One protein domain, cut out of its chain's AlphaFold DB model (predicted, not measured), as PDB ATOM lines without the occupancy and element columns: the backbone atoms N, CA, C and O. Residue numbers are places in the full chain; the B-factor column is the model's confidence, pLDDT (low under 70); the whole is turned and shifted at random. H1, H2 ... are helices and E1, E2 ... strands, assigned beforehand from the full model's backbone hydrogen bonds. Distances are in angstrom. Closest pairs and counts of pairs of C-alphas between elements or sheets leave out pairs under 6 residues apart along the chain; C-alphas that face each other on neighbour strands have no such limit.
ATOM      1  N   SER A  20     167.024 101.201 151.250       88.69
ATOM      2  CA  SER A  20     167.198  99.753 151.156       88.69
ATOM      3  C   SER A  20     168.301  99.380 150.163       88.69
ATOM      4  O   SER A  20     168.624 100.136 149.243       88.69
ATOM      5  N   GLU A  21     168.865  98.179 150.316       87.69
ATOM      6  CA  GLU A  21     169.870  97.655 149.381       87.69
ATOM      7  C   GLU A  21     169.314  97.486 147.959       87.69
ATOM      8  O   GLU A  21     170.006  97.778 146.982       87.69
ATOM      9  N   GLY A  22     168.048  97.069 147.842       87.00
ATOM     10  CA  GLY A  22     167.356  96.972 146.558       87.00
ATOM     11  C   GLY A  22     167.193  98.335 145.888       87.00
ATOM     12  O   GLY A  22     167.435  98.464 144.690       87.00
ATOM     13  N   TYR A  23     166.867  99.375 146.660       86.81
ATOM     14  CA  TYR A  23     166.695 100.726 146.132       86.81
ATOM     15  C   TYR A  23     168.008 101.311 145.591       86.81
ATOM     16  O   TYR A  23     168.044 101.801 144.462       86.81
ATOM     17  N   VAL A  24     169.115 101.206 146.338       86.75
ATOM     18  CA  VAL A  24     170.419 101.762 145.907       86.75
ATOM     19  C   VAL A  24     171.079 100.987 144.762       86.75
ATOM     20  O   VAL A  24     172.014 101.488 144.143       86.75
ATOM     21  N   ASN A  25     170.617  99.767 144.477       87.31
ATOM     22  CA  ASN A  25     171.034  98.978 143.314       87.31
ATOM     23  C   ASN A  25     169.991  98.999 142.178       87.31
ATOM     24  O   ASN A  25     170.144  98.275 141.193       87.31
ATOM     25  N   SER A  26     168.943  99.819 142.291       86.25
ATOM     26  CA  SER A  26     167.999 100.045 141.197       86.25
ATOM     27  C   SER A  26     168.677 100.781 140.037       86.25
ATOM     28  O   SER A  26     169.625 101.542 140.229       86.25
ATOM     29  N   ARG A  27     168.177 100.583 138.809       71.88
ATOM     30  CA  ARG A  27     168.792 101.140 137.586       71.88
ATOM     31  C   ARG A  27     168.908 102.668 137.583       71.88
ATOM     32  O   ARG A  27     169.766 103.200 136.888       71.88
ATOM     33  N   ASN A  28     168.069 103.352 138.357       81.00
ATOM     34  CA  ASN A  28     167.987 104.812 138.375       81.00
ATOM     35  C   ASN A  28     168.819 105.447 139.500       81.00
ATOM     36  O   ASN A  28     168.921 106.670 139.559       81.00
ATOM     37  N   PHE A  29     169.421 104.652 140.391       85.06
ATOM     38  CA  PHE A  29     170.219 105.177 141.493       85.06
ATOM     39  C   PHE A  29     171.705 105.223 141.116       85.06
ATOM     40  O   PHE A  29     172.334 104.200 140.848       85.06
ATOM     41  N   MET A  30     172.293 106.421 141.126       88.56
ATOM     42  CA  MET A  30     173.689 106.642 140.745       88.56
ATOM     43  C   MET A  30     174.553 107.081 141.927       88.56
ATOM     44  O   MET A  30     174.117 107.793 142.830       88.56
ATOM     45  N   CYS A  31     175.832 106.707 141.892       88.12
ATOM     46  CA  CYS A  31     176.838 107.225 142.814       88.12
ATOM     47  C   CYS A  31     176.859 108.760 142.798       88.12
ATOM     48  O   CYS A  31     176.935 109.353 141.727       88.12
ATOM     49  N   LYS A  32     176.828 109.415 143.967       85.00
ATOM     50  CA  LYS A  32     176.853 110.888 144.068       85.00
ATOM     51  C   LYS A  32     178.225 111.504 143.769       85.00
ATOM     52  O   LYS A  32     178.289 112.683 143.455       85.00
ATOM     53  N   ASN A  33     179.304 110.722 143.833       87.50
ATOM     54  CA  ASN A  33     180.641 111.195 143.482       87.50
ATOM     55  C   ASN A  33     180.742 111.433 141.965       87.50
ATOM     56  O   ASN A  33     180.681 110.480 141.188       87.50
ATOM     57  N   GLU A  34     180.907 112.691 141.559       87.88
ATOM     58  CA  GLU A  34     181.009 113.097 140.152       87.88
ATOM     59  C   GLU A  34     182.249 112.524 139.462       87.88
ATOM     60  O   GLU A  34     182.185 112.165 138.290       87.88
ATOM     61  N   SER A  35     183.335 112.315 140.210       91.75
ATOM     62  CA  SER A  35     184.576 111.721 139.703       91.75
ATOM     63  C   SER A  35     184.510 110.195 139.549       91.75
ATOM     64  O   SER A  35     185.498 109.559 139.182       91.75
ATOM     65  N   CYS A  36     183.380 109.560 139.872       91.56
ATOM     66  CA  CYS A  36     183.221 108.117 139.733       91.56
ATOM     67  C   CYS A  36     182.990 107.738 138.262       91.56
ATOM     68  O   CYS A  36     181.956 108.061 137.688       91.56
ATOM     69  N   SER A  37     183.917 106.978 137.674       91.38
ATOM     70  CA  SER A  37     183.858 106.569 136.260       91.38
ATOM     71  C   SER A  37     182.658 105.680 135.894       91.38
ATOM     72  O   SER A  37     182.185 105.721 134.764       91.38
ATOM     73  N   GLN A  38     182.139 104.882 136.835       90.75
ATOM     74  CA  GLN A  38     180.984 103.994 136.632       90.75
ATOM     75  C   GLN A  38     179.936 104.210 137.733       90.75
ATOM     76  O   GLN A  38     179.784 103.401 138.652       90.75
ATOM     77  N   ARG A  39     179.197 105.325 137.653       89.69
ATOM     78  CA  ARG A  39     178.216 105.735 138.682       89.69
ATOM     79  C   ARG A  39     177.032 104.770 138.835       89.69
ATOM     80  O   ARG A  39     176.438 104.734 139.905       89.69
ATOM     81  N   PHE A  40     176.733 103.973 137.811       89.69
ATOM     82  CA  PHE A  40     175.620 103.015 137.750       89.69
ATOM     83  C   PHE A  40     175.966 101.608 138.274       89.69
ATOM     84  O   PHE A  40     175.111 100.729 138.289       89.69
ATOM     85  N   LYS A  41     177.213 101.357 138.705       89.75
ATOM     86  CA  LYS A  41     177.670 100.020 139.141       89.75
ATOM     87  C   LYS A  41     176.997  99.526 140.436       89.75
ATOM     88  O   LYS A  41     177.172  98.372 140.821       89.75
ATOM     89  N   GLY A  42     176.251 100.397 141.114       90.19
ATOM     90  CA  GLY A  42     175.542 100.095 142.353       90.19
ATOM     91  C   GLY A  42     176.439 100.092 143.594       90.19
ATOM     92  O   GLY A  42     177.580 100.577 143.588       90.19
ATOM     93  N   PHE A  43     175.902  99.537 144.679       92.88
ATOM     94  CA  PHE A  43     176.485  99.602 146.017       92.88
ATOM     95  C   PHE A  43     176.489  98.239 146.718       92.88
ATOM     96  O   PHE A  43     175.615  97.405 146.483       92.88
ATOM     97  N   GLY A  44     177.488  98.007 147.569       92.00
ATOM     98  CA  GLY A  44     177.542  96.888 148.513       92.00
ATOM     99  C   GLY A  44     177.306  97.360 149.947       92.00
ATOM    100  O   GLY A  44     177.705  98.466 150.314       92.00
ATOM    101  N   LYS A  45     176.650  96.537 150.763       90.50
ATOM    102  CA  LYS A  45     176.400  96.813 152.182       90.50
ATOM    103  C   LYS A  45     177.666  96.562 153.010       90.50
ATOM    104  O   LYS A  45     178.274  95.502 152.908       90.50
ATOM    105  N   VAL A  46     178.060  97.525 153.844       89.44
ATOM    106  CA  VAL A  46     179.241  97.428 154.719       89.44
ATOM    107  C   VAL A  46     178.943  97.973 156.115       89.44
ATOM    108  O   VAL A  46     178.205  98.947 156.268       89.44
ATOM    109  N   LYS A  47     179.539  97.368 157.148       85.88
ATOM    110  CA  LYS A  47     179.570  97.925 158.506       85.88
ATOM    111  C   LYS A  47     180.880  98.673 158.708       85.88
ATOM    112  O   LYS A  47     181.938  98.208 158.289       85.88
ATOM    113  N   ARG A  48     180.818  99.858 159.312       80.81
ATOM    114  CA  ARG A  48     182.006 100.663 159.612       80.81
ATOM    115  C   ARG A  48     181.980 101.133 161.047       80.81
ATOM    116  O   ARG A  48     180.945 101.607 161.514       80.81
ATOM    117  N   LYS A  49     183.148 101.125 161.689       76.00
ATOM    118  CA  LYS A  49     183.335 101.824 162.960       76.00
ATOM    119  C   LYS A  49     183.007 103.301 162.797       76.00
ATOM    120  O   LYS A  49     183.429 103.935 161.822       76.00
ATOM    121  N   ARG A  50     182.235 103.852 163.731       69.19
ATOM    122  CA  ARG A  50     181.895 105.275 163.706       69.19
ATOM    123  C   ARG A  50     183.152 106.071 164.066       69.19
ATOM    124  O   ARG A  50     183.738 105.857 165.120       69.19
ATOM    125  N   ASN A  51     183.577 106.981 163.188       67.38
ATOM    126  CA  ASN A  51     184.683 107.889 163.492       67.38
ATOM    127  C   ASN A  51     184.159 109.021 164.389       67.38
ATOM    128  O   ASN A  51     183.598 110.002 163.900       67.38
ATOM    129  N   LEU A  52     184.248 108.820 165.703       68.62
ATOM    130  CA  LEU A  52     183.721 109.712 166.732       68.62
ATOM    131  C   LEU A  52     184.872 110.197 167.618       68.62
ATOM    132  O   LEU A  52     185.750 109.418 167.982       68.62
ATOM    133  N   SER A  53     184.856 111.476 168.004       73.56
ATOM    134  CA  SER A  53     185.765 111.964 169.046       73.56
ATOM    135  C   SER A  53     185.478 111.257 170.374       73.56
ATOM    136  O   SER A  53     184.340 110.857 170.629       73.56
ATOM    137  N   LEU A  54     186.476 111.162 171.257       73.31
ATOM    138  CA  LEU A  54     186.309 110.569 172.591       73.31
ATOM    139  C   LEU A  54     185.156 111.221 173.370       73.31
ATOM    140  O   LEU A  54     184.304 110.521 173.909       73.31
ATOM    141  N   SER A  55     185.071 112.555 173.336       70.88
ATOM    142  CA  SER A  55     183.965 113.306 173.941       70.88
ATOM    143  C   SER A  55     182.603 112.895 173.378       70.88
ATOM    144  O   SER A  55     181.661 112.693 174.135       70.88
ATOM    145  N   ARG A  56     182.496 112.710 172.055       66.69
ATOM    146  CA  ARG A  56     181.239 112.338 171.403       66.69
ATOM    147  C   ARG A  56     180.869 110.880 171.650       66.69
ATOM    148  O   ARG A  56     179.685 110.597 171.786       66.69
ATOM    149  N   MET A  57     181.845 109.975 171.719       70.31
ATOM    150  CA  MET A  57     181.604 108.583 172.108       70.31
ATOM    151  C   MET A  57     181.046 108.501 173.526       70.31
ATOM    152  O   MET A  57     180.054 107.811 173.729       70.31
ATOM    153  N   LEU A  58     181.628 109.239 174.479       71.44
ATOM    154  CA  LEU A  58     181.158 109.259 175.866       71.44
ATOM    155  C   LEU A  58     179.711 109.753 175.965       71.44
ATOM    156  O   LEU A  58     178.888 109.066 176.563       71.44
ATOM    157  N   THR A  59     179.375 110.865 175.299       68.00
ATOM    158  CA  THR A  59     177.994 111.374 175.253       68.00
ATOM    159  C   THR A  59     177.029 110.361 174.639       68.00
ATOM    160  O   THR A  59     175.996 110.064 175.216       68.00
ATOM    161  N   LEU A  60     177.365 109.785 173.480       66.88
ATOM    162  CA  LEU A  60     176.482 108.834 172.799       66.88
ATOM    163  C   LEU A  60     176.314 107.518 173.576       66.88
ATOM    164  O   LEU A  60     175.256 106.904 173.492       66.88
ATOM    165  N   THR A  61     177.339 107.105 174.325       70.06
ATOM    166  CA  THR A  61     177.278 105.928 175.205       70.06
ATOM    167  C   THR A  61     176.374 106.188 176.406       70.06
ATOM    168  O   THR A  61     175.581 105.319 176.749       70.06
ATOM    169  N   GLN A  62     176.458 107.376 177.019       66.38
ATOM    170  CA  GLN A  62     175.542 107.795 178.090       66.38
ATOM    171  C   GLN A  62     174.095 107.852 177.591       66.38
ATOM    172  O   GLN A  62     173.208 107.274 178.210       66.38
ATOM    173  N   GLU A  63     173.898 108.388 176.385       63.28
ATOM    174  CA  GLU A  63     172.609 108.367 175.697       63.28
ATOM    175  C   GLU A  63     172.183 106.941 175.277       63.28
ATOM    176  O   GLU A  63     171.103 106.780 174.726       63.28
ATOM    177  N   GLY A  64     172.975 105.882 175.479       63.06
ATOM    178  CA  GLY A  64     172.611 104.504 175.122       63.06
ATOM    179  C   GLY A  64     172.498 104.241 173.614       63.06
ATOM    180  O   GLY A  64     171.745 103.366 173.198       63.06
ATOM    181  N   GLN A  65     173.196 105.014 172.777       68.31
ATOM    182  CA  GLN A  65     173.223 104.810 171.326       68.31
ATOM    183  C   GLN A  65     174.317 103.812 170.919       68.31
ATOM    184  O   GLN A  65     175.410 103.821 171.483       68.31
ATOM    185  N   ASP A  66     174.077 103.019 169.867       65.31
ATOM    186  CA  ASP A  66     175.129 102.184 169.268       65.31
ATOM    187  C   ASP A  66     176.253 103.062 168.676       65.31
ATOM    188  O   ASP A  66     176.091 103.792 167.682       65.31
ATOM    189  N   ILE A  67     177.411 103.008 169.336       66.88
ATOM    190  CA  ILE A  67     178.634 103.720 168.962       66.88
ATOM    191  C   ILE A  67     179.628 102.843 168.196       66.88
ATOM    192  O   ILE A  67     180.621 103.373 167.691       66.88
ATOM    193  N   VAL A  68     179.392 101.531 168.101       67.81
ATOM    194  CA  VAL A  68     180.412 100.574 167.657       67.81
ATOM    195  C   VAL A  68     180.485 100.556 166.140       67.81
ATOM    196  O   VAL A  68     181.534 100.872 165.577       67.81
ATOM    197  N   GLU A  69     179.373 100.260 165.464       73.50
ATOM    198  CA  GLU A  69     179.325 100.160 164.006       73.50
ATOM    199  C   GLU A  69     178.066 100.802 163.423       73.50
ATOM    200  O   GLU A  69     176.969 100.707 163.960       73.50
ATOM    201  N   ALA A  70     178.216 101.455 162.274       76.62
ATOM    202  CA  ALA A  70     177.103 101.969 161.490       76.62
ATOM    203  C   ALA A  70     177.076 101.311 160.110       76.62
ATOM    204  O   ALA A  70     178.116 101.010 159.514       76.62
ATOM    205  N   LEU A  71     175.861 101.096 159.609       81.44
ATOM    206  CA  LEU A  71     175.626 100.550 158.284       81.44
ATOM    207  C   LEU A  71     175.849 101.627 157.218       81.44
ATOM    208  O   LEU A  71     175.335 102.736 157.347       81.44
ATOM    209  N   TYR A  72     176.572 101.284 156.155       87.31
ATOM    210  CA  TYR A  72     176.771 102.119 154.974       87.31
ATOM    211  C   TYR A  72     176.618 101.309 153.690       87.31
ATOM    212  O   TYR A  72     176.797 100.091 153.667       87.31
ATOM    213  N   PHE A  73     176.352 102.019 152.603       90.19
ATOM    214  CA  PHE A  73     176.452 101.510 151.246       90.19
ATOM    215  C   PHE A  73     177.757 102.009 150.623       90.19
ATOM    216  O   PHE A  73     177.993 103.211 150.539       90.19
ATOM    217  N   GLN A  74     178.628 101.101 150.194       92.62
ATOM    218  CA  GLN A  74     179.882 101.419 149.516       92.62
ATOM    219  C   GLN A  74     179.712 101.272 148.004       92.62
ATOM    220  O   GLN A  74     179.271 100.229 147.527       92.62
ATOM    221  N   CYS A  75     180.065 102.303 147.235       92.50
ATOM    222  CA  CYS A  75     180.017 102.241 145.776       92.50
ATOM    223  C   CYS A  75     180.978 101.161 145.257       92.50
ATOM    224  O   CYS A  75     182.174 101.222 145.538       92.50
ATOM    225  N   LYS A  76     180.480 100.234 144.428       93.56
ATOM    226  CA  LYS A  76     181.251  99.112 143.849       93.56
ATOM    227  C   LYS A  76     182.346  99.543 142.853       93.56
ATOM    228  O   LYS A  76     183.059  98.697 142.309       93.56
ATOM    229  N   ASN A  77     182.433 100.838 142.535       93.69
ATOM    230  CA  ASN A  77     183.413 101.392 141.600       93.69
ATOM    231  C   ASN A  77     184.458 102.273 142.291       93.69
ATOM    232  O   ASN A  77     185.640 101.961 142.257       93.69
ATOM    233  N   CYS A  78     184.028 103.374 142.913       93.12
ATOM    234  CA  CYS A  78     184.941 104.363 143.494       93.12
ATOM    235  C   CYS A  78     185.121 104.232 145.013       93.12
ATOM    236  O   CYS A  78     185.782 105.069 145.619       93.12
ATOM    237  N   ASN A  79     184.515 103.219 145.646       91.31
ATOM    238  CA  ASN A  79     184.606 102.938 147.082       91.31
ATOM    239  C   ASN A  79     184.101 104.050 148.020       91.31
ATOM    240  O   ASN A  79     184.238 103.921 149.238       91.31
ATOM    241  N   THR A  80     183.472 105.109 147.498       90.44
ATOM    242  CA  THR A  80     182.828 106.139 148.324       90.44
ATOM    243  C   THR A  80     181.619 105.581 149.061       90.44
ATOM    244  O   THR A  80     180.905 104.722 148.537       90.44
ATOM    245  N   TYR A  81     181.349 106.124 150.245       88.56
ATOM    246  CA  TYR A  81     180.273 105.667 151.115       88.56
ATOM    247  C   TYR A  81     179.027 106.542 151.012       88.56
ATOM    248  O   TYR A  81     179.106 107.760 150.870       88.56
ATOM    249  N   LEU A  82     177.878 105.898 151.161       85.62
ATOM    250  CA  LEU A  82     176.557 106.488 151.236       85.62
ATOM    251  C   LEU A  82     175.895 106.013 152.534       85.62
ATOM    252  O   LEU A  82     175.808 104.813 152.796       85.62
ATOM    253  N   SER A  83     175.451 106.956 153.364       84.44
ATOM    254  CA  SER A  83     174.634 106.644 154.542       84.44
ATOM    255  C   SER A  83     173.265 106.112 154.088       84.44
ATOM    256  O   SER A  83     172.672 106.714 153.198       84.44
ATOM    257  N   PRO A  84     172.698 105.057 154.695       83.19
ATOM    258  CA  PRO A  84     171.312 104.660 154.441       83.19
ATOM    259  C   PRO A  84     170.324 105.766 154.836       83.19
ATOM    260  O   PRO A  84     169.245 105.894 154.270       83.19
ATOM    261  N   ARG A  85     170.728 106.600 155.795       81.94
ATOM    262  CA  ARG A  85     169.982 107.731 156.333       81.94
ATOM    263  C   ARG A  85     170.437 109.017 155.627       81.94
ATOM    264  O   ARG A  85     171.311 109.721 156.141       81.94
TER     265      ARG A  85
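What this domain is: This is residues 20 to 85 of the 379 residues of the protein "DDE_Tnp_IS1595 domain-containing protein" of Thelohanellus kitauei (UniProt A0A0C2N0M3). Two antiparallel strands, E1 and E2, make a narrow two-stranded ribbon, with helix H2 across one end, in the connection between them, and a loop region with the short helix H1 at the other end. After E2 the printed part folds back, and residues 81 to 82 pair briefly, antiparallel, with residues 73 to 74 of E2. The printed part has 66 residues, with two named helices and two named strands in the order H1, E1, H2, E2; the class is mixed, helices and strands, with under half of the residues in named elements. The whole is loose and elongated, with a radius of gyration of the C-alphas of 14.5 A and spans of 41 by 23 by 13 A.

Where its parts are: H1, residues 21 to 24, begins at C-alpha 21 (169.870, 97.655, 149.381). E1, residues 43 to 49, is 18.4 A long. H2, residues 54 to 62, is 12.4 A long. E2, residues 69 to 75, is 18.4 A long and ends at C-alpha 75 (180.017, 102.241, 145.776).

How they stand to each other: E1 and E2 are antiparallel neighbours at 148 degrees. N 44 and O 74 are 2.8 A apart and N 72 and O 46 are 2.9 A apart, both within hydrogen-bond range. The closest C-alphas of H1 and E1 are those of Val 24 and Phe 43, 6.4 A apart. H1 and H2 are apart. In H2 every O i to N i+4 pair is within hydrogen-bond range; H1 is too short for such a pair, and its 1 O i to N i+3 pair is not within range.

The domain as a whole: The two C-alphas farthest apart, of Ser 37 and Gln 62, are 42.7 A apart. The printed part has no cut. The link from H1 to E1, 18 residues, is long. Mean pLDDT of the printed part is 81.7; residues 50 to 52, 56, 59 to 60 and 62 to 68 are under 70.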